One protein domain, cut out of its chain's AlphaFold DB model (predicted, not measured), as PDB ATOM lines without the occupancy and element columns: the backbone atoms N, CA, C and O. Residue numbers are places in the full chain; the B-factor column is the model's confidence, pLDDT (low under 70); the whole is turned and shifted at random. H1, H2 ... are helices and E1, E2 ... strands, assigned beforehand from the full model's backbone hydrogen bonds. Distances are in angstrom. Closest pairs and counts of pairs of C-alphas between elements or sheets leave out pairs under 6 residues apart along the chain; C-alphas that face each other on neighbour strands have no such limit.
ATOM      1  N   PHE A  36     -33.662 -14.140  17.354       91.06
ATOM      2  CA  PHE A  36     -34.745 -14.677  16.538       91.06
ATOM      3  C   PHE A  36     -34.303 -14.924  15.093       91.06
ATOM      4  O   PHE A  36     -33.507 -14.175  14.531       91.06
ATOM      5  N   TYR A  37     -34.864 -15.968  14.491       91.94
ATOM      6  CA  TYR A  37     -34.431 -16.572  13.235       91.94
ATOM      7  C   TYR A  37     -35.628 -16.764  12.292       91.94
ATOM      8  O   TYR A  37     -36.775 -16.784  12.745       91.94
ATOM      9  N   GLY A  38     -35.376 -16.867  10.986       93.00
ATOM     10  CA  GLY A  38     -36.425 -17.013   9.974       93.00
ATOM     11  C   GLY A  38     -36.893 -18.456   9.795       93.00
ATOM     12  O   GLY A  38     -37.733 -18.936  10.554       93.00
ATOM     13  N   VAL A  39     -36.365 -19.138   8.781       94.56
ATOM     14  CA  VAL A  39     -36.703 -20.527   8.431       94.56
ATOM     15  C   VAL A  39     -35.442 -21.368   8.216       94.56
ATOM     16  O   VAL A  39     -34.426 -20.848   7.764       94.56
ATOM     17  N   SER A  40     -35.507 -22.662   8.507       93.75
ATOM     18  CA  SER A  40     -34.546 -23.680   8.061       93.75
ATOM     19  C   SER A  40     -35.331 -24.909   7.593       93.75
ATOM     20  O   SER A  40     -36.428 -25.161   8.092       93.75
ATOM     21  N   TRP A  41     -34.832 -25.642   6.600       92.62
ATOM     22  CA  TRP A  41     -35.529 -26.803   6.038       92.62
ATOM     23  C   TRP A  41     -34.558 -27.788   5.396       92.62
ATOM     24  O   TRP A  41     -33.454 -27.406   5.001       92.62
ATOM     25  N   ALA A  42     -35.001 -29.030   5.239       89.94
ATOM     26  CA  ALA A  42     -34.322 -30.042   4.439       89.94
ATOM     27  C   ALA A  42     -35.338 -30.976   3.772       89.94
ATOM     28  O   ALA A  42     -36.408 -31.237   4.327       89.94
ATOM     29  N   ASN A  43     -34.967 -31.497   2.609       87.00
ATOM     30  CA  ASN A  43     -35.658 -32.537   1.868       87.00
ATOM     31  C   ASN A  43     -34.649 -33.654   1.556       87.00
ATOM     32  O   ASN A  43     -33.654 -33.461   0.856       87.00
ATOM     33  N   ALA A  44     -34.882 -34.829   2.132       82.19
ATOM     34  CA  ALA A  44     -34.015 -35.994   2.010       82.19
ATOM     35  C   ALA A  44     -34.161 -36.724   0.661       82.19
ATOM     36  O   ALA A  44     -33.343 -37.589   0.354       82.19
ATOM     37  N   THR A  45     -35.181 -36.398  -0.144       79.81
ATOM     38  CA  THR A  45     -35.447 -37.081  -1.423       79.81
ATOM     39  C   THR A  45     -34.608 -36.519  -2.573       79.81
ATOM     40  O   THR A  45     -34.161 -37.280  -3.429       79.81
ATOM     41  N   ASP A  46     -34.363 -35.208  -2.592       77.56
ATOM     42  CA  ASP A  46     -33.612 -34.502  -3.642       77.56
ATOM     43  C   ASP A  46     -32.345 -33.788  -3.121       77.56
ATOM     44  O   ASP A  46     -31.568 -33.250  -3.907       77.56
ATOM     45  N   SER A  47     -32.102 -33.827  -1.804       76.31
ATOM     46  CA  SER A  47     -31.049 -33.080  -1.093       76.31
ATOM     47  C   SER A  47     -31.213 -31.549  -1.102       76.31
ATOM     48  O   SER A  47     -30.264 -30.831  -0.775       76.31
ATOM     49  N   THR A  48     -32.401 -31.026  -1.424       78.38
ATOM     50  CA  THR A  48     -32.705 -29.591  -1.321       78.38
ATOM     51  C   THR A  48     -32.829 -29.176   0.147       78.38
ATOM     52  O   THR A  48     -33.470 -29.844   0.955       78.38
ATOM     53  N   GLY A  49     -32.244 -28.042   0.538       79.38
ATOM     54  CA  GLY A  49     -32.346 -27.571   1.920       79.38
ATOM     55  C   GLY A  49     -31.584 -26.289   2.217       79.38
ATOM     56  O   GLY A  49     -30.725 -25.854   1.450       79.38
ATOM     57  N   SER A  50     -31.872 -25.715   3.382       80.50
ATOM     58  CA  SER A  50     -31.090 -24.640   3.989       80.50
ATOM     59  C   SER A  50     -30.434 -25.146   5.270       80.50
ATOM     60  O   SER A  50     -31.076 -25.236   6.319       80.50
ATOM     61  N   ALA A  51     -29.126 -25.422   5.192       72.81
ATOM     62  CA  ALA A  51     -28.295 -25.917   6.299       72.81
ATOM     63  C   ALA A  51     -28.230 -24.969   7.521       72.81
ATOM     64  O   ALA A  51     -27.779 -25.355   8.601       72.81
ATOM     65  N   GLY A  52     -28.691 -23.727   7.364       86.25
ATOM     66  CA  GLY A  52     -28.854 -22.754   8.438       86.25
ATOM     67  C   GLY A  52     -30.197 -22.033   8.370       86.25
ATOM     68  O   GLY A  52     -31.036 -22.295   7.506       86.25
ATOM     69  N   TRP A  53     -30.384 -21.096   9.294       91.50
ATOM     70  CA  TRP A  53     -31.565 -20.244   9.343       91.50
ATOM     71  C   TRP A  53     -31.432 -19.062   8.375       91.50
ATOM     72  O   TRP A  53     -30.484 -18.285   8.478       91.50
ATOM     73  N   VAL A  54     -32.400 -18.897   7.474       92.19
ATOM     74  CA  VAL A  54     -32.440 -17.832   6.458       92.19
ATOM     75  C   VAL A  54     -33.708 -16.983   6.562       92.19
ATOM     76  O   VAL A  54     -34.679 -17.347   7.228       92.19
ATOM     77  N   THR A  55     -33.696 -15.824   5.906       93.19
ATOM     78  CA  THR A  55     -34.805 -14.859   5.837       93.19
ATOM     79  C   THR A  55     -35.041 -14.422   4.394       93.19
ATOM     80  O   THR A  55     -34.113 -14.432   3.591       93.19
ATOM     81  N   GLY A  56     -36.256 -13.974   4.084       91.12
ATOM     82  CA  GLY A  56     -36.727 -13.717   2.724       91.12
ATOM     83  C   GLY A  56     -37.730 -14.777   2.270       91.12
ATOM     84  O   GLY A  56     -38.296 -15.498   3.095       91.12
ATOM     85  N   ALA A  57     -37.978 -14.848   0.964       90.94
ATOM     86  CA  ALA A  57     -38.782 -15.916   0.378       90.94
ATOM     87  C   ALA A  57     -38.025 -17.253   0.426       90.94
ATOM     88  O   ALA A  57     -36.804 -17.284   0.270       90.94
ATOM     89  N   TYR A  58     -38.752 -18.349   0.618       89.88
ATOM     90  CA  TYR A  58     -38.213 -19.705   0.600       89.88
ATOM     91  C   TYR A  58     -39.208 -20.663  -0.055       89.88
ATOM     92  O   TYR A  58     -40.421 -20.459   0.017       89.88
ATOM     93  N   ALA A  59     -38.694 -21.718  -0.679       88.12
ATOM     94  CA  ALA A  59     -39.498 -22.826  -1.164       88.12
ATOM     95  C   ALA A  59     -38.659 -24.102  -1.249       88.12
ATOM     96  O   ALA A  59     -37.489 -24.057  -1.630       88.12
ATOM     97  N   ASP A  60     -39.292 -25.230  -0.953       81.56
ATOM     98  CA  ASP A  60     -38.938 -26.505  -1.561       81.56
ATOM     99  C   ASP A  60     -39.798 -26.639  -2.823       81.56
ATOM    100  O   ASP A  60     -41.026 -26.545  -2.746       81.56
ATOM    101  N   GLY A  61     -39.160 -26.808  -3.986       69.88
ATOM    102  CA  GLY A  61     -39.771 -26.574  -5.303       69.88
ATOM    103  C   GLY A  61     -40.982 -27.445  -5.656       69.88
ATOM    104  O   GLY A  61     -41.628 -27.185  -6.671       69.88
ATOM    105  N   SER A  62     -41.302 -28.448  -4.834       73.12
ATOM    106  CA  SER A  62     -42.468 -29.325  -4.996       73.12
ATOM    107  C   SER A  62     -43.340 -29.477  -3.739       73.12
ATOM    108  O   SER A  62     -44.437 -30.027  -3.838       73.12
ATOM    109  N   THR A  63     -42.903 -28.968  -2.578       80.44
ATOM    110  CA  THR A  63     -43.493 -29.335  -1.273       80.44
ATOM    111  C   THR A  63     -44.113 -28.174  -0.492       80.44
ATOM    112  O   THR A  63     -45.222 -28.300   0.042       80.44
ATOM    113  N   PHE A  64     -43.425 -27.034  -0.405       87.88
ATOM    114  CA  PHE A  64     -43.907 -25.859   0.327       87.88
ATOM    115  C   PHE A  64     -43.245 -24.574  -0.166       87.88
ATOM    116  O   PHE A  64     -42.122 -24.589  -0.662       87.88
ATOM    117  N   ALA A  65     -43.911 -23.444   0.048       91.25
ATOM    118  CA  ALA A  65     -43.363 -22.112  -0.195       91.25
ATOM    119  C   ALA A  65     -43.771 -21.137   0.917       91.25
ATOM    120  O   ALA A  65     -44.751 -21.368   1.628       91.25
ATOM    121  N   GLY A  66     -43.043 -20.034   1.074       92.00
ATOM    122  CA  GLY A  66     -43.344 -19.048   2.105       92.00
ATOM    123  C   GLY A  66     -42.370 -17.876   2.174       92.00
ATOM    124  O   GLY A  66     -41.489 -17.722   1.327       92.00
ATOM    125  N   THR A  67     -42.522 -17.057   3.218       93.06
ATOM    126  CA  THR A  67     -41.634 -15.920   3.511       93.06
ATOM    127  C   THR A  67     -41.289 -15.887   4.998       93.06
ATOM    128  O   THR A  67     -42.172 -16.033   5.842       93.06
ATOM    129  N   ALA A  68     -40.019 -15.671   5.335       92.88
ATOM    130  CA  ALA A  68     -39.527 -15.643   6.710       92.88
ATOM    131  C   ALA A  68     -38.771 -14.350   7.059       92.88
ATOM    132  O   ALA A  68     -38.058 -13.773   6.240       92.88
ATOM    133  N   ALA A  69     -38.891 -13.928   8.311       90.88
ATOM    134  CA  ALA A  69     -38.162 -12.833   8.944       90.88
ATOM    135  C   ALA A  69     -37.728 -13.278  10.353       90.88
ATOM    136  O   ALA A  69     -38.191 -14.303  10.846       90.88
ATOM    137  N   ALA A  70     -36.860 -12.527  11.033       88.31
ATOM    138  CA  ALA A  70     -36.434 -12.878  12.390       88.31
ATOM    139  C   ALA A  70     -37.647 -13.068  13.332       88.31
ATOM    140  O   ALA A  70     -38.367 -12.118  13.637       88.31
ATOM    141  N   GLY A  71     -37.891 -14.312  13.759       89.06
ATOM    142  CA  GLY A  71     -38.962 -14.682  14.690       89.06
ATOM    143  C   GLY A  71     -40.348 -14.813  14.062       89.06
ATOM    144  O   GLY A  71     -41.322 -14.953  14.802       89.06
ATOM    145  N   LYS A  72     -40.467 -14.768  12.726       91.62
ATOM    146  CA  LYS A  72     -41.741 -14.902  11.998       91.62
ATOM    147  C   LYS A  72     -41.572 -15.664  10.686       91.62
ATOM    148  O   LYS A  72     -40.619 -15.433   9.952       91.62
ATOM    149  N   GLY A  73     -42.537 -16.502  10.330       92.81
ATOM    150  CA  GLY A  73     -42.583 -17.146   9.018       92.81
ATOM    151  C   GLY A  73     -44.007 -17.443   8.582       92.81
ATOM    152  O   GLY A  73     -44.810 -17.898   9.388       92.81
ATOM    153  N   THR A  74     -44.329 -17.194   7.318       93.94
ATOM    154  CA  THR A  74     -45.523 -17.744   6.666       93.94
ATOM    155  C   THR A  74     -45.120 -18.973   5.867       93.94
ATOM    156  O   THR A  74     -44.097 -18.929   5.185       93.94
ATOM    157  N   VAL A  75     -45.892 -20.057   5.948       93.00
ATOM    158  CA  VAL A  75     -45.703 -21.291   5.166       93.00
ATOM    159  C   VAL A  75     -47.004 -21.680   4.472       93.00
ATOM    160  O   VAL A  75     -48.080 -21.584   5.060       93.00
ATOM    161  N   SER A  76     -46.900 -22.151   3.236       91.62
ATOM    162  CA  SER A  76     -47.977 -22.762   2.465       91.62
ATOM    163  C   SER A  76     -47.500 -24.122   1.970       91.62
ATOM    164  O   SER A  76     -46.526 -24.200   1.226       91.62
ATOM    165  N   PHE A  77     -48.196 -25.184   2.363       88.56
ATOM    166  CA  PHE A  77     -48.022 -26.523   1.795       88.56
ATOM    167  C   PHE A  77     -48.918 -26.664   0.560       88.56
ATOM    168  O   PHE A  77     -50.003 -26.074   0.525       88.56
ATOM    169  N   PHE A  78     -48.504 -27.432  -0.453       80.75
ATOM    170  CA  PHE A  78     -49.346 -27.631  -1.641       80.75
ATOM    171  C   PHE A  78     -50.701 -28.252  -1.257       80.75
ATOM    172  O   PHE A  78     -50.774 -29.248  -0.541       80.75
ATOM    173  N   GLY A  79     -51.792 -27.626  -1.712       73.19
ATOM    174  CA  GLY A  79     -53.158 -28.015  -1.341       73.19
ATOM    175  C   GLY A  79     -53.600 -27.602   0.072       73.19
ATOM    176  O   GLY A  79     -54.629 -28.095   0.534       73.19
ATOM    177  N   GLY A  80     -52.856 -26.731   0.763       82.56
ATOM    178  CA  GLY A  80     -53.227 -26.142   2.056       82.56
ATOM    179  C   GLY A  80     -53.370 -24.618   2.026       82.56
ATOM    180  O   GLY A  80     -53.013 -23.951   1.056       82.56
ATOM    181  N   ALA A  81     -53.906 -24.063   3.112       86.00
ATOM    182  CA  ALA A  81     -53.971 -22.622   3.337       86.00
ATOM    183  C   ALA A  81     -52.621 -22.079   3.855       86.00
ATOM    184  O   ALA A  81     -51.894 -22.811   4.531       86.00
ATOM    185  N   PRO A  82     -52.289 -20.796   3.605       90.44
ATOM    186  CA  PRO A  82     -51.131 -20.159   4.224       90.44
ATOM    187  C   PRO A  82     -51.293 -20.086   5.749       90.44
ATOM    188  O   PRO A  82     -52.343 -19.686   6.261       90.44
ATOM    189  N   VAL A  83     -50.224 -20.424   6.466       94.38
ATOM    190  CA  VAL A  83     -50.145 -20.404   7.930       94.38
ATOM    191  C   VAL A  83     -49.002 -19.494   8.362       94.38
ATOM    192  O   VAL A  83     -47.848 -19.710   8.000       94.38
ATOM    193  N   GLY A  84     -49.314 -18.461   9.139       94.50
ATOM    194  CA  GLY A  84     -48.334 -17.617   9.812       94.50
ATOM    195  C   GLY A  84     -47.923 -18.204  11.159       94.50
ATOM    196  O   GLY A  84     -48.768 -18.636  11.936       94.50
ATOM    197  N   VAL A  85     -46.628 -18.165  11.455       96.06
ATOM    198  CA  VAL A  85     -46.019 -18.531  12.736       96.06
ATOM    199  C   VAL A  85     -45.209 -17.338  13.233       96.06
ATOM    200  O   VAL A  85     -44.439 -16.743  12.476       96.06
ATOM    201  N   SER A  86     -45.360 -16.988  14.506       94.44
ATOM    202  CA  SER A  86     -44.557 -15.978  15.195       94.44
ATOM    203  C   SER A  86     -44.081 -16.536  16.527       94.44
ATOM    204  O   SER A  86     -44.889 -17.077  17.279       94.44
ATOM    205  N   THR A  87     -42.809 -16.342  16.858       94.38
ATOM    206  CA  THR A  87     -42.240 -16.767  18.143       94.38
ATOM    207  C   THR A  87     -41.874 -15.553  18.981       94.38
ATOM    208  O   THR A  87     -41.249 -14.612  18.497       94.38
ATOM    209  N   ALA A  88     -42.259 -15.585  20.251       90.69
ATOM    210  CA  ALA A  88     -41.827 -14.661  21.288       90.69
ATOM    211  C   ALA A  88     -41.137 -15.447  22.412       90.69
ATOM    212  O   ALA A  88     -41.248 -16.669  22.482       90.69
ATOM    213  N   CYS A  89     -40.448 -14.752  23.314       89.31
ATOM    214  CA  CYS A  89     -39.829 -15.358  24.492       89.31
ATOM    215  C   CYS A  89     -40.505 -14.838  25.764       89.31
ATOM    216  O   CYS A  89     -40.627 -13.628  25.948       89.31
ATOM    217  N   SER A  90     -40.924 -15.746  26.645       86.12
ATOM    218  CA  SER A  90     -41.530 -15.436  27.944       86.12
ATOM    219  C   SER A  90     -40.917 -16.326  29.022       86.12
ATOM    220  O   SER A  90     -40.828 -17.539  28.840       86.12
ATOM    221  N   ALA A  91     -40.440 -15.729  30.120       83.12
ATOM    222  CA  ALA A  91     -39.738 -16.425  31.211       83.12
ATOM    223  C   ALA A  91     -38.638 -17.409  30.731       83.12
ATOM    224  O   ALA A  91     -38.516 -18.526  31.231       83.12
ATOM    225  N   GLY A  92     -37.864 -17.014  29.711       82.56
ATOM    226  CA  GLY A  92     -36.806 -17.837  29.107       82.56
ATOM    227  C   GLY A  92     -37.277 -18.993  28.214       82.56
ATOM    228  O   GLY A  92     -36.446 -19.789  27.786       82.56
ATOM    229  N   LYS A  93     -38.576 -19.103  27.903       84.50
ATOM    230  CA  LYS A  93     -39.142 -20.145  27.027       84.50
ATOM    231  C   LYS A  93     -39.802 -19.542  25.781       84.50
ATOM    232  O   LYS A  93     -40.366 -18.450  25.875       84.50
ATOM    233  N   PRO A  94     -39.782 -20.236  24.629       88.56
ATOM    234  CA  PRO A  94     -40.520 -19.796  23.455       88.56
ATOM    235  C   PRO A  94     -42.032 -19.951  23.665       88.56
ATOM    236  O   PRO A  94     -42.517 -20.956  24.190       88.56
ATOM    237  N   VAL A  95     -42.771 -18.942  23.215       92.44
ATOM    238  CA  VAL A  95     -44.232 -18.912  23.100       92.44
ATOM    239  C   VAL A  95     -44.550 -18.645  21.636       92.44
ATOM    240  O   VAL A  95     -44.005 -17.711  21.045       92.44
ATOM    241  N   VAL A  96     -45.394 -19.481  21.040       95.12
ATOM    242  CA  VAL A  96     -45.548 -19.560  19.583       95.12
ATOM    243  C   VAL A  96     -46.988 -19.249  19.208       95.12
ATOM    244  O   VAL A  96     -47.902 -19.956  19.620       95.12
ATOM    245  N   THR A  97     -47.207 -18.204  18.420       95.94
ATOM    246  CA  THR A  97     -48.531 -17.832  17.913       95.94
ATOM    247  C   THR A  97     -48.665 -18.251  16.456       95.94
ATOM    248  O   THR A  97     -47.859 -17.860  15.610       95.94
ATOM    249  N   VAL A  98     -49.704 -19.033  16.173       95.56
ATOM    250  CA  VAL A  98     -50.092 -19.517  14.847       95.56
ATOM    251  C   VAL A  98     -51.321 -18.739  14.375       95.56
ATOM    252  O   VAL A  98     -52.270 -18.542  15.137       95.56
ATOM    253  N   VAL A  99     -51.311 -18.290  13.122       93.75
ATOM    254  CA  VAL A  99     -52.363 -17.470  12.501       93.75
ATOM    255  C   VAL A  99     -52.712 -18.047  11.132       93.75
ATOM    256  O   VAL A  99     -51.821 -18.344  10.342       93.75
ATOM    257  N   GLY A 100     -54.002 -18.175  10.824       89.25
ATOM    258  CA  GLY A 100     -54.449 -18.915   9.641       89.25
ATOM    259  C   GLY A 100     -54.366 -20.431   9.843       89.25
ATOM    260  O   GLY A 100     -54.159 -20.913  10.959       89.25
ATOM    261  N   GLY A 101     -54.573 -21.186   8.765       86.38
ATOM    262  CA  GLY A 101     -54.719 -22.637   8.857       86.38
ATOM    263  C   GLY A 101     -55.941 -23.077   9.680       86.38
ATOM    264  O   GLY A 101     -56.887 -22.313   9.874       86.38
ATOM    265  N   GLY A 102     -55.925 -24.324  10.156       86.88
ATOM    266  CA  GLY A 102     -56.978 -24.922  10.997       86.88
ATOM    267  C   GLY A 102     -56.555 -25.108  12.461       86.88
ATOM    268  O   GLY A 102     -57.258 -25.753  13.236       86.88
ATOM    269  N   ALA A 103     -55.392 -24.563  12.833       89.88
ATOM    270  CA  ALA A 103     -54.799 -24.625  14.169       89.88
ATOM    271  C   ALA A 103     -54.247 -23.250  14.597       89.88
ATOM    272  O   ALA A 103     -53.134 -23.141  15.107       89.88
ATOM    273  N   ALA A 104     -55.009 -22.181  14.340       92.38
ATOM    274  CA  ALA A 104     -54.680 -20.845  14.828       92.38
ATOM    275  C   ALA A 104     -54.828 -20.771  16.359       92.38
ATOM    276  O   ALA A 104     -55.790 -21.294  16.926       92.38
ATOM    277  N   GLY A 105     -53.891 -20.104  17.033       93.56
ATOM    278  CA  GLY A 105     -53.845 -20.024  18.494       93.56
ATOM    279  C   GLY A 105     -52.441 -19.748  19.031       93.56
ATOM    280  O   GLY A 105     -51.504 -19.536  18.265       93.56
ATOM    281  N   THR A 106     -52.290 -19.764  20.355       94.25
ATOM    282  CA  THR A 106     -50.986 -19.632  21.022       94.25
ATOM    283  C   THR A 106     -50.616 -20.940  21.710       94.25
ATOM    284  O   THR A 106     -51.398 -21.494  22.479       94.25
ATOM    285  N   TYR A 107     -49.402 -21.407  21.439       93.31
ATOM    286  CA  TYR A 107     -48.846 -22.682  21.860       93.31
ATOM    287  C   TYR A 107     -47.619 -22.471  22.752       93.31
ATOM    288  O   TYR A 107     -46.819 -21.552  22.553       93.31
ATOM    289  N   LEU A 108     -47.476 -23.348  23.744       89.75
ATOM    290  CA  LEU A 108     -46.295 -23.438  24.599       89.75
ATOM    291  C   LEU A 108     -45.332 -24.504  24.061       89.75
ATOM    292  O   LEU A 108     -45.745 -25.424  23.353       89.75
ATOM    293  N   ALA A 109     -44.061 -24.388  24.444       89.12
ATOM    294  CA  ALA A 109     -43.024 -25.377  24.163       89.12
ATOM    295  C   ALA A 109     -43.480 -26.818  24.477       89.12
ATOM    296  O   ALA A 109     -43.885 -27.113  25.602       89.12
ATOM    297  N   GLY A 110     -43.382 -27.711  23.489       89.38
ATOM    298  CA  GLY A 110     -43.756 -29.125  23.597       89.38
ATOM    299  C   GLY A 110     -45.184 -29.461  23.159       89.38
ATOM    300  O   GLY A 110     -45.527 -30.639  23.119       89.38
ATOM    301  N   ALA A 111     -46.016 -28.475  22.807       93.62
ATOM    302  CA  ALA A 111     -47.316 -28.743  22.195       93.62
ATOM    303  C   ALA A 111     -47.159 -29.237  20.745       93.62
ATOM    304  O   ALA A 111     -46.308 -28.730  20.013       93.62
ATOM    305  N   SER A 112     -48.022 -30.158  20.307       94.06
ATOM    306  CA  SER A 112     -48.040 -30.661  18.926       94.06
ATOM    307  C   SER A 112     -49.454 -30.747  18.347       94.06
ATOM    308  O   SER A 112     -50.426 -30.970  19.072       94.06
ATOM    309  N   VAL A 113     -49.567 -30.601  17.026       94.38
ATOM    310  CA  VAL A 113     -50.798 -30.782  16.233       94.38
ATOM    311  C   VAL A 113     -50.492 -31.576  14.960       94.38
ATOM    312  O   VAL A 113     -49.352 -31.602  14.505       94.38
ATOM    313  N   SER A 114     -51.497 -32.203  14.342       92.50
ATOM    314  CA  SER A 114     -51.307 -32.829  13.027       92.50
ATOM    315  C   SER A 114     -51.135 -31.776  11.927       92.50
ATOM    316  O   SER A 114     -51.791 -30.728  11.944       92.50
ATOM    317  N   LEU A 115     -50.290 -32.070  10.936       90.06
ATOM    318  CA  LEU A 115     -50.029 -31.181   9.798       90.06
ATOM    319  C   LEU A 115     -51.312 -30.857   9.014       90.06
ATOM    320  O   LEU A 115     -51.519 -29.710   8.622       90.06
ATOM    321  N   ALA A 116     -52.222 -31.828   8.891       90.75
ATOM    322  CA  ALA A 116     -53.537 -31.622   8.294       90.75
ATOM    323  C   ALA A 116     -54.362 -30.515   8.977       90.75
ATOM    324  O   ALA A 116     -54.974 -29.688   8.298       90.75
ATOM    325  N   LYS A 117     -54.352 -30.452  10.320       91.62
ATOM    326  CA  LYS A 117     -54.994 -29.354  11.063       91.62
ATOM    327  C   LYS A 117     -54.212 -28.057  10.910       91.62
ATOM    328  O   LYS A 117     -54.823 -27.018  10.688       91.62
ATOM    329  N   PHE A 118     -52.884 -28.110  10.986       92.00
ATOM    330  CA  PHE A 118     -52.037 -26.927  10.845       92.00
ATOM    331  C   PHE A 118     -52.290 -26.195   9.520       92.00
ATOM    332  O   PHE A 118     -52.705 -25.043   9.544       92.00
ATOM    333  N   ALA A 119     -52.164 -26.876   8.379       90.62
ATOM    334  CA  ALA A 119     -52.338 -26.279   7.049       90.62
ATOM    335  C   ALA A 119     -53.801 -26.188   6.558       90.62
ATOM    336  O   ALA A 119     -54.038 -25.756   5.430       90.62
ATOM    337  N   ASN A 120     -54.780 -26.621   7.362       90.81
ATOM    338  CA  ASN A 120     -56.185 -26.784   6.962       90.81
ATOM    339  C   ASN A 120     -56.376 -27.633   5.684       90.81
ATOM    340  O   ASN A 120     -57.090 -27.232   4.765       90.81
ATOM    341  N   SER A 121     -55.715 -28.791   5.603       87.88
ATOM    342  CA  SER A 121     -55.805 -29.694   4.448       87.88
ATOM    343  C   SER A 121     -55.803 -31.160   4.887       87.88
ATOM    344  O   SER A 121     -54.812 -31.612   5.460       87.88
ATOM    345  N   PRO A 122     -56.873 -31.940   4.638       85.12
ATOM    346  CA  PRO A 122     -57.010 -33.297   5.179       85.12
ATOM    347  C   PRO A 122     -55.995 -34.300   4.610       85.12
ATOM    348  O   PRO A 122     -55.807 -35.365   5.188       85.12
ATOM    349  N   ASN A 123     -55.336 -33.960   3.499       84.81
ATOM    350  CA  ASN A 123     -54.459 -34.862   2.752       84.81
ATOM    351  C   ASN A 123     -53.006 -34.882   3.270       84.81
ATOM    352  O   ASN A 123     -52.206 -35.679   2.786       84.81
ATOM    353  N   LEU A 124     -52.636 -34.005   4.215       84.62
ATOM    354  CA  LEU A 124     -51.251 -33.882   4.681       84.62
ATOM    355  C   LEU A 124     -50.957 -34.781   5.889       84.62
ATOM    356  O   LEU A 124     -51.518 -34.606   6.972       84.62
ATOM    357  N   ILE A 125     -50.008 -35.699   5.709       85.38
ATOM    358  CA  ILE A 125     -49.538 -36.633   6.736       85.38
ATOM    359  C   ILE A 125     -48.242 -36.095   7.351       85.38
ATOM    360  O   ILE A 125     -47.263 -35.868   6.645       85.38
ATOM    361  N   GLY A 126     -48.245 -35.904   8.668       87.12
ATOM    362  CA  GLY A 126     -47.116 -35.379   9.436       87.12
ATOM    363  C   GLY A 126     -47.588 -34.700  10.720       87.12
ATOM    364  O   GLY A 126     -48.794 -34.537  10.945       87.12
ATOM    365  N   ASN A 127     -46.642 -34.270  11.552       91.38
ATOM    366  CA  ASN A 127     -46.911 -33.558  12.803       91.38
ATOM    367  C   ASN A 127     -46.151 -32.231  12.850       91.38
ATOM    368  O   ASN A 127     -45.041 -32.113  12.333       91.38
ATOM    369  N   VAL A 128     -46.748 -31.248  13.517       93.94
ATOM    370  CA  VAL A 128     -46.142 -29.953  13.825       93.94
ATOM    371  C   VAL A 128     -45.951 -29.864  15.330       93.94
ATOM    372  O   VAL A 128     -46.919 -30.005  16.073       93.94
ATOM    373  N   THR A 129     -44.721 -29.624  15.772       96.12
ATOM    374  CA  THR A 129     -44.344 -29.499  17.184       96.12
ATOM    375  C   THR A 129     -43.804 -28.099  17.446       96.12
ATOM    376  O   THR A 129     -42.951 -27.603  16.708       96.12
ATOM    377  N   PHE A 130     -44.300 -27.450  18.496       94.62
ATOM    378  CA  PHE A 130     -44.036 -26.045  18.781       94.62
ATOM    379  C   PHE A 130     -42.999 -25.855  19.890       94.62
ATOM    380  O   PHE A 130     -43.087 -26.475  20.950       94.62
ATOM    381  N   GLY A 131     -42.036 -24.959  19.676       89.06
ATOM    382  CA  GLY A 131     -41.174 -24.403  20.725       89.06
ATOM    383  C   GLY A 131     -40.272 -25.385  21.489       89.06
ATOM    384  O   GLY A 131     -39.804 -25.027  22.566       89.06
ATOM    385  N   SER A 132     -40.044 -26.609  21.003       90.88
ATOM    386  CA  SER A 132     -39.222 -27.619  21.705       90.88
ATOM    387  C   SER A 132     -38.187 -28.349  20.844       90.88
ATOM    388  O   SER A 132     -37.245 -28.911  21.396       90.88
ATOM    389  N   VAL A 133     -38.324 -28.349  19.514       93.38
ATOM    390  CA  VAL A 133     -37.366 -29.016  18.617       93.38
ATOM    391  C   VAL A 133     -36.181 -28.091  18.346       93.38
ATOM    392  O   VAL A 133     -36.368 -26.906  18.078       93.38
ATOM    393  N   MET A 134     -34.960 -28.624  18.405       91.19
ATOM    394  CA  MET A 134     -33.727 -27.877  18.140       91.19
ATOM    395  C   MET A 134     -33.263 -28.093  16.697       91.19
ATOM    396  O   MET A 134     -33.072 -29.232  16.280       91.19
ATOM    397  N   VAL A 135     -33.034 -27.006  15.955       91.12
ATOM    398  CA  VAL A 135     -32.522 -27.018  14.575       91.12
ATOM    399  C   VAL A 135     -31.341 -26.054  14.471       91.12
ATOM    400  O   VAL A 135     -31.447 -24.879  14.830       91.12
ATOM    401  N   SER A 136     -30.192 -26.573  14.027       88.25
ATOM    402  CA  SER A 136     -28.910 -25.854  13.925       88.25
ATOM    403  C   SER A 136     -28.563 -25.015  15.170       88.25
ATOM    404  O   SER A 136     -28.109 -23.882  15.060       88.25
ATOM    405  N   GLY A 137     -28.804 -25.572  16.365       86.81
ATOM    406  CA  GLY A 137     -28.486 -24.945  17.657       86.81
ATOM    407  C   GLY A 137     -29.565 -24.027  18.248       86.81
ATOM    408  O   GLY A 137     -29.382 -23.549  19.367       86.81
ATOM    409  N   HIS A 138     -30.694 -23.815  17.566       90.38
ATOM    410  CA  HIS A 138     -31.758 -22.900  18.003       90.38
ATOM    411  C   HIS A 138     -33.118 -23.604  18.080       90.38
ATOM    412  O   HIS A 138     -33.381 -24.546  17.332       90.38
ATOM    413  N   THR A 139     -34.000 -23.162  18.976       92.50
ATOM    414  CA  THR A 139     -35.319 -23.780  19.154       92.50
ATOM    415  C   THR A 139     -36.273 -23.320  18.056       92.50
ATOM    416  O   THR A 139     -36.515 -22.124  17.903       92.50
ATOM    417  N   ALA A 140     -36.838 -24.248  17.291       93.44
ATOM    418  CA  ALA A 140     -37.831 -23.944  16.271       93.44
ATOM    419  C   ALA A 140     -39.148 -23.467  16.908       93.44
ATOM    420  O   ALA A 140     -39.648 -24.078  17.854       93.44
ATOM    421  N   GLY A 141     -39.732 -22.399  16.358       92.50
ATOM    422  CA  GLY A 141     -41.065 -21.926  16.730       92.50
ATOM    423  C   GLY A 141     -42.121 -22.960  16.370       92.50
ATOM    424  O   GLY A 141     -42.780 -23.505  17.248       92.50
ATOM    425  N   ALA A 142     -42.210 -23.310  15.089       95.38
ATOM    426  CA  ALA A 142     -42.927 -24.495  14.627       95.38
ATOM    427  C   ALA A 142     -41.967 -25.392  13.844       95.38
ATOM    428  O   ALA A 142     -41.365 -24.943  12.872       95.38
ATOM    429  N   TYR A 143     -41.821 -26.646  14.262       95.19
ATOM    430  CA  TYR A 143     -41.107 -27.682  13.522       95.19
ATOM    431  C   TYR A 143     -42.123 -28.633  12.904       95.19
ATOM    432  O   TYR A 143     -42.895 -29.262  13.630       95.19
ATOM    433  N   VAL A 144     -42.125 -28.735  11.581       93.69
ATOM    434  CA  VAL A 144     -42.950 -29.679  10.832       93.69
ATOM    435  C   VAL A 144     -42.077 -30.861  10.438       93.69
ATOM    436  O   VAL A 144     -41.144 -30.701   9.651       93.69
ATOM    437  N   ASP A 145     -42.393 -32.038  10.975       91.50
ATOM    438  CA  ASP A 145     -41.800 -33.288  10.509       91.50
ATOM    439  C   ASP A 145     -42.495 -33.721   9.214       91.50
ATOM    440  O   ASP A 145     -43.712 -33.932   9.187       91.50
ATOM    441  N   LEU A 146     -41.706 -33.831   8.146       88.12
ATOM    442  CA  LEU A 146     -42.140 -34.265   6.821       88.12
ATOM    443  C   LEU A 146     -41.543 -35.637   6.452       88.12
ATOM    444  O   LEU A 146     -41.675 -36.082   5.308       88.12
ATOM    445  N   SER A 147     -40.916 -36.333   7.408       89.00
ATOM    446  CA  SER A 147     -40.230 -37.613   7.182       89.00
ATOM    447  C   SER A 147     -41.148 -38.715   6.642       89.00
ATOM    448  O   SER A 147     -40.705 -39.586   5.894       89.00
ATOM    449  N   SER A 148     -42.441 -38.659   6.980       84.25
ATOM    450  CA  SER A 148     -43.484 -39.562   6.475       84.25
ATOM    451  C   SER A 148     -43.886 -39.316   5.017       84.25
ATOM    452  O   SER A 148     -44.610 -40.135   4.457       84.25
ATOM    453  N   ALA A 149     -43.465 -38.199   4.417       81.12
ATOM    454  CA  ALA A 149     -43.849 -37.792   3.065       81.12
ATOM    455  C   ALA A 149     -42.654 -37.722   2.093       81.12
ATOM    456  O   ALA A 149     -42.800 -38.135   0.945       81.12
ATOM    457  N   PHE A 150     -41.475 -37.274   2.548       80.94
ATOM    458  CA  PHE A 150     -40.286 -37.068   1.692       80.94
ATOM    459  C   PHE A 150     -39.016 -37.727   2.256       80.94
ATOM    460  O   PHE A 150     -37.907 -37.226   2.068       80.94
ATOM    461  N   GLY A 151     -39.168 -38.837   2.982       84.06
ATOM    462  CA  GLY A 151     -38.056 -39.621   3.526       84.06
ATOM    463  C   GLY A 151     -37.454 -39.058   4.819       84.06
ATOM    464  O   GLY A 151     -37.594 -37.882   5.147       84.06
ATOM    465  N   ALA A 152     -36.792 -39.932   5.580       87.75
ATOM    466  CA  ALA A 152     -36.281 -39.624   6.915       87.75
ATOM    467  C   ALA A 152     -35.287 -38.450   6.911       87.75
ATOM    468  O   ALA A 152     -34.278 -38.487   6.210       87.75
ATOM    469  N   GLY A 153     -35.563 -37.434   7.736       85.69
ATOM    470  CA  GLY A 153     -34.757 -36.211   7.816       85.69
ATOM    471  C   GLY A 153     -35.335 -35.020   7.046       85.69
ATOM    472  O   GLY A 153     -34.751 -33.940   7.103       85.69
ATOM    473  N   SER A 154     -36.481 -35.179   6.379       89.69
ATOM    474  CA  SER A 154     -37.210 -34.075   5.748       89.69
ATOM    475  C   SER A 154     -38.009 -33.254   6.767       89.69
ATOM    476  O   SER A 154     -38.824 -33.802   7.513       89.69
ATOM    477  N   TYR A 155     -37.810 -31.934   6.793       92.19
ATOM    478  CA  TYR A 155     -38.475 -31.023   7.735       92.19
ATOM    479  C   TYR A 155     -38.576 -29.586   7.213       92.19
ATOM    480  O   TYR A 155     -37.787 -29.157   6.372       92.19
ATOM    481  N   VAL A 156     -39.482 -28.800   7.807       93.19
ATOM    482  CA  VAL A 156     -39.419 -27.327   7.767       93.19
ATOM    483  C   VAL A 156     -39.603 -26.743   9.169       93.19
ATOM    484  O   VAL A 156     -40.526 -27.098   9.902       93.19
ATOM    485  N   ALA A 157     -38.691 -25.854   9.557       94.81
ATOM    486  CA  ALA A 157     -38.593 -25.240  10.874       94.81
ATOM    487  C   ALA A 157     -38.742 -23.719  10.756       94.81
ATOM    488  O   ALA A 157     -37.982 -23.061  10.050       94.81
ATOM    489  N   LEU A 158     -39.731 -23.157  11.448       94.50
ATOM    490  CA  LEU A 158     -40.216 -21.786  11.278       94.50
ATOM    491  C   LEU A 158     -40.028 -20.963  12.549       94.50
ATOM    492  O   LEU A 158     -40.220 -21.475  13.653       94.50
ATOM    493  N   ALA A 159     -39.739 -19.671  12.379       93.12
ATOM    494  CA  ALA A 159     -39.659 -18.675  13.444       93.12
ATOM    495  C   ALA A 159     -38.758 -19.133  14.607       93.12
ATOM    496  O   ALA A 159     -39.185 -19.171  15.763       93.12
ATOM    497  N   GLY A 160     -37.527 -19.547  14.298       90.94
ATOM    498  CA  GLY A 160     -36.580 -20.021  15.305       90.94
ATOM    499  C   GLY A 160     -36.269 -18.959  16.363       90.94
ATOM    500  O   GLY A 160     -36.304 -17.756  16.090       90.94
ATOM    501  N   ALA A 161     -35.946 -19.396  17.574       90.25
ATOM    502  CA  ALA A 161     -35.609 -18.531  18.691       90.25
ATOM    503  C   ALA A 161     -34.494 -19.127  19.559       90.25
ATOM    504  O   ALA A 161     -34.333 -20.339  19.688       90.25
ATOM    505  N   THR A 162     -33.737 -18.246  20.199       91.19
ATOM    506  CA  THR A 162     -32.921 -18.543  21.377       91.19
ATOM    507  C   THR A 162     -33.366 -17.572  22.452       91.19
ATOM    508  O   THR A 162     -33.070 -16.380  22.375       91.19
ATOM    509  N   CYS A 163     -34.146 -18.067  23.412       87.19
ATOM    510  CA  CYS A 163     -34.662 -17.250  24.498       87.19
ATOM    511  C   CYS A 163     -33.618 -17.131  25.607       87.19
ATOM    512  O   CYS A 163     -33.168 -18.140  26.151       87.19
TER     513      CYS A 163
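Overview. This is residues 36 to 163 of the 206 residues of an uncharacterized protein of Rudaeicoccus suwonensis (UniProt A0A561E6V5). What does the model look like? It is a sandwich of two six-stranded sheets, face to face, with their strands crossed at 41 degrees; the long hairpin E6 and E7 ends in a turn at Ala 91, at one extreme of the domain. Two very short helices, H1 and H2, add to this: H1 is over the sheet E2 E1 E12 E11 E10 E9 at its strand E10, and H2 only grazes that sheet. What is it made of? The printed part has 128 residues, with 12 named strands and two named helices in the order E1 to E9, H1, E10, E11, H2, E12; the class is mostly strand, strands holding 62 of the 70 residues in named elements, and both sheets, in the orders E2 E1 E12 E11 E10 E9 and E3 E4 E5 E6 E7 E8, are antiparallel. The whole is compact, with a radius of gyration of the C-alphas of 12.8 A and spans of 38 by 29 by 24 A.

Along the chain. Where does the first half run? E1 is residues 39 to 42, from C-alpha 39 at (-36.703, -20.527, 8.431); E2 is 49 to 54, E3 56 to 60, E4 64 to 69 and E5 72 to 77. E6, residues 83 to 90, is 22.3 A long, and E7, residues 93 to 100, 23.2 A. What follows? E8 is 105 to 108, E9 112 to 114, H1 115 to 118, E10 127 to 130, E11 142 to 145 and H2 147 to 150. E12, residues 155 to 158, ends at C-alpha 158, (-40.216, -21.786, 11.278).

Arrangement. How is the sheet with E1 joined? E1 and E2 are a hairpin, with N 50 and O 41 2.8 A apart; E1 and E12 are antiparallel, with N 157 and O 40 2.8 A apart. What of the other sheet? E3 to E8 form a meander, each strand the antiparallel neighbour of the one before, and the sheet is twisted; in the hairpin E6 and E7, N 84 and O 99 are 2.8 A apart. Where do the sheets come close? The closest C-alphas of E5 and E12, Gly 73 and Leu 158, are 5.7 A apart. And the helices? H1 is on the sheet with E10, at a height of 7.5 A, only just over E10 with 3 of its 4 C-alphas, while H2 only grazes that sheet. Both are too short for any O i to N i+4 pair; the one O i to N i+3 pair is within range in H1, not in H2.

Size, cuts and confidence. How large is it? The two C-alphas farthest apart, Asp 46 and Ala 91, are 39.7 A apart. Is it unbroken? The printed part has no cut; the link E10 to E11, 11 residues, is long, and in it residues 134 to 135 pair with 138 to 139, antiparallel. How sure is the model? The mean pLDDT of the printed part is 89.1, and one residue, 61, is under 70.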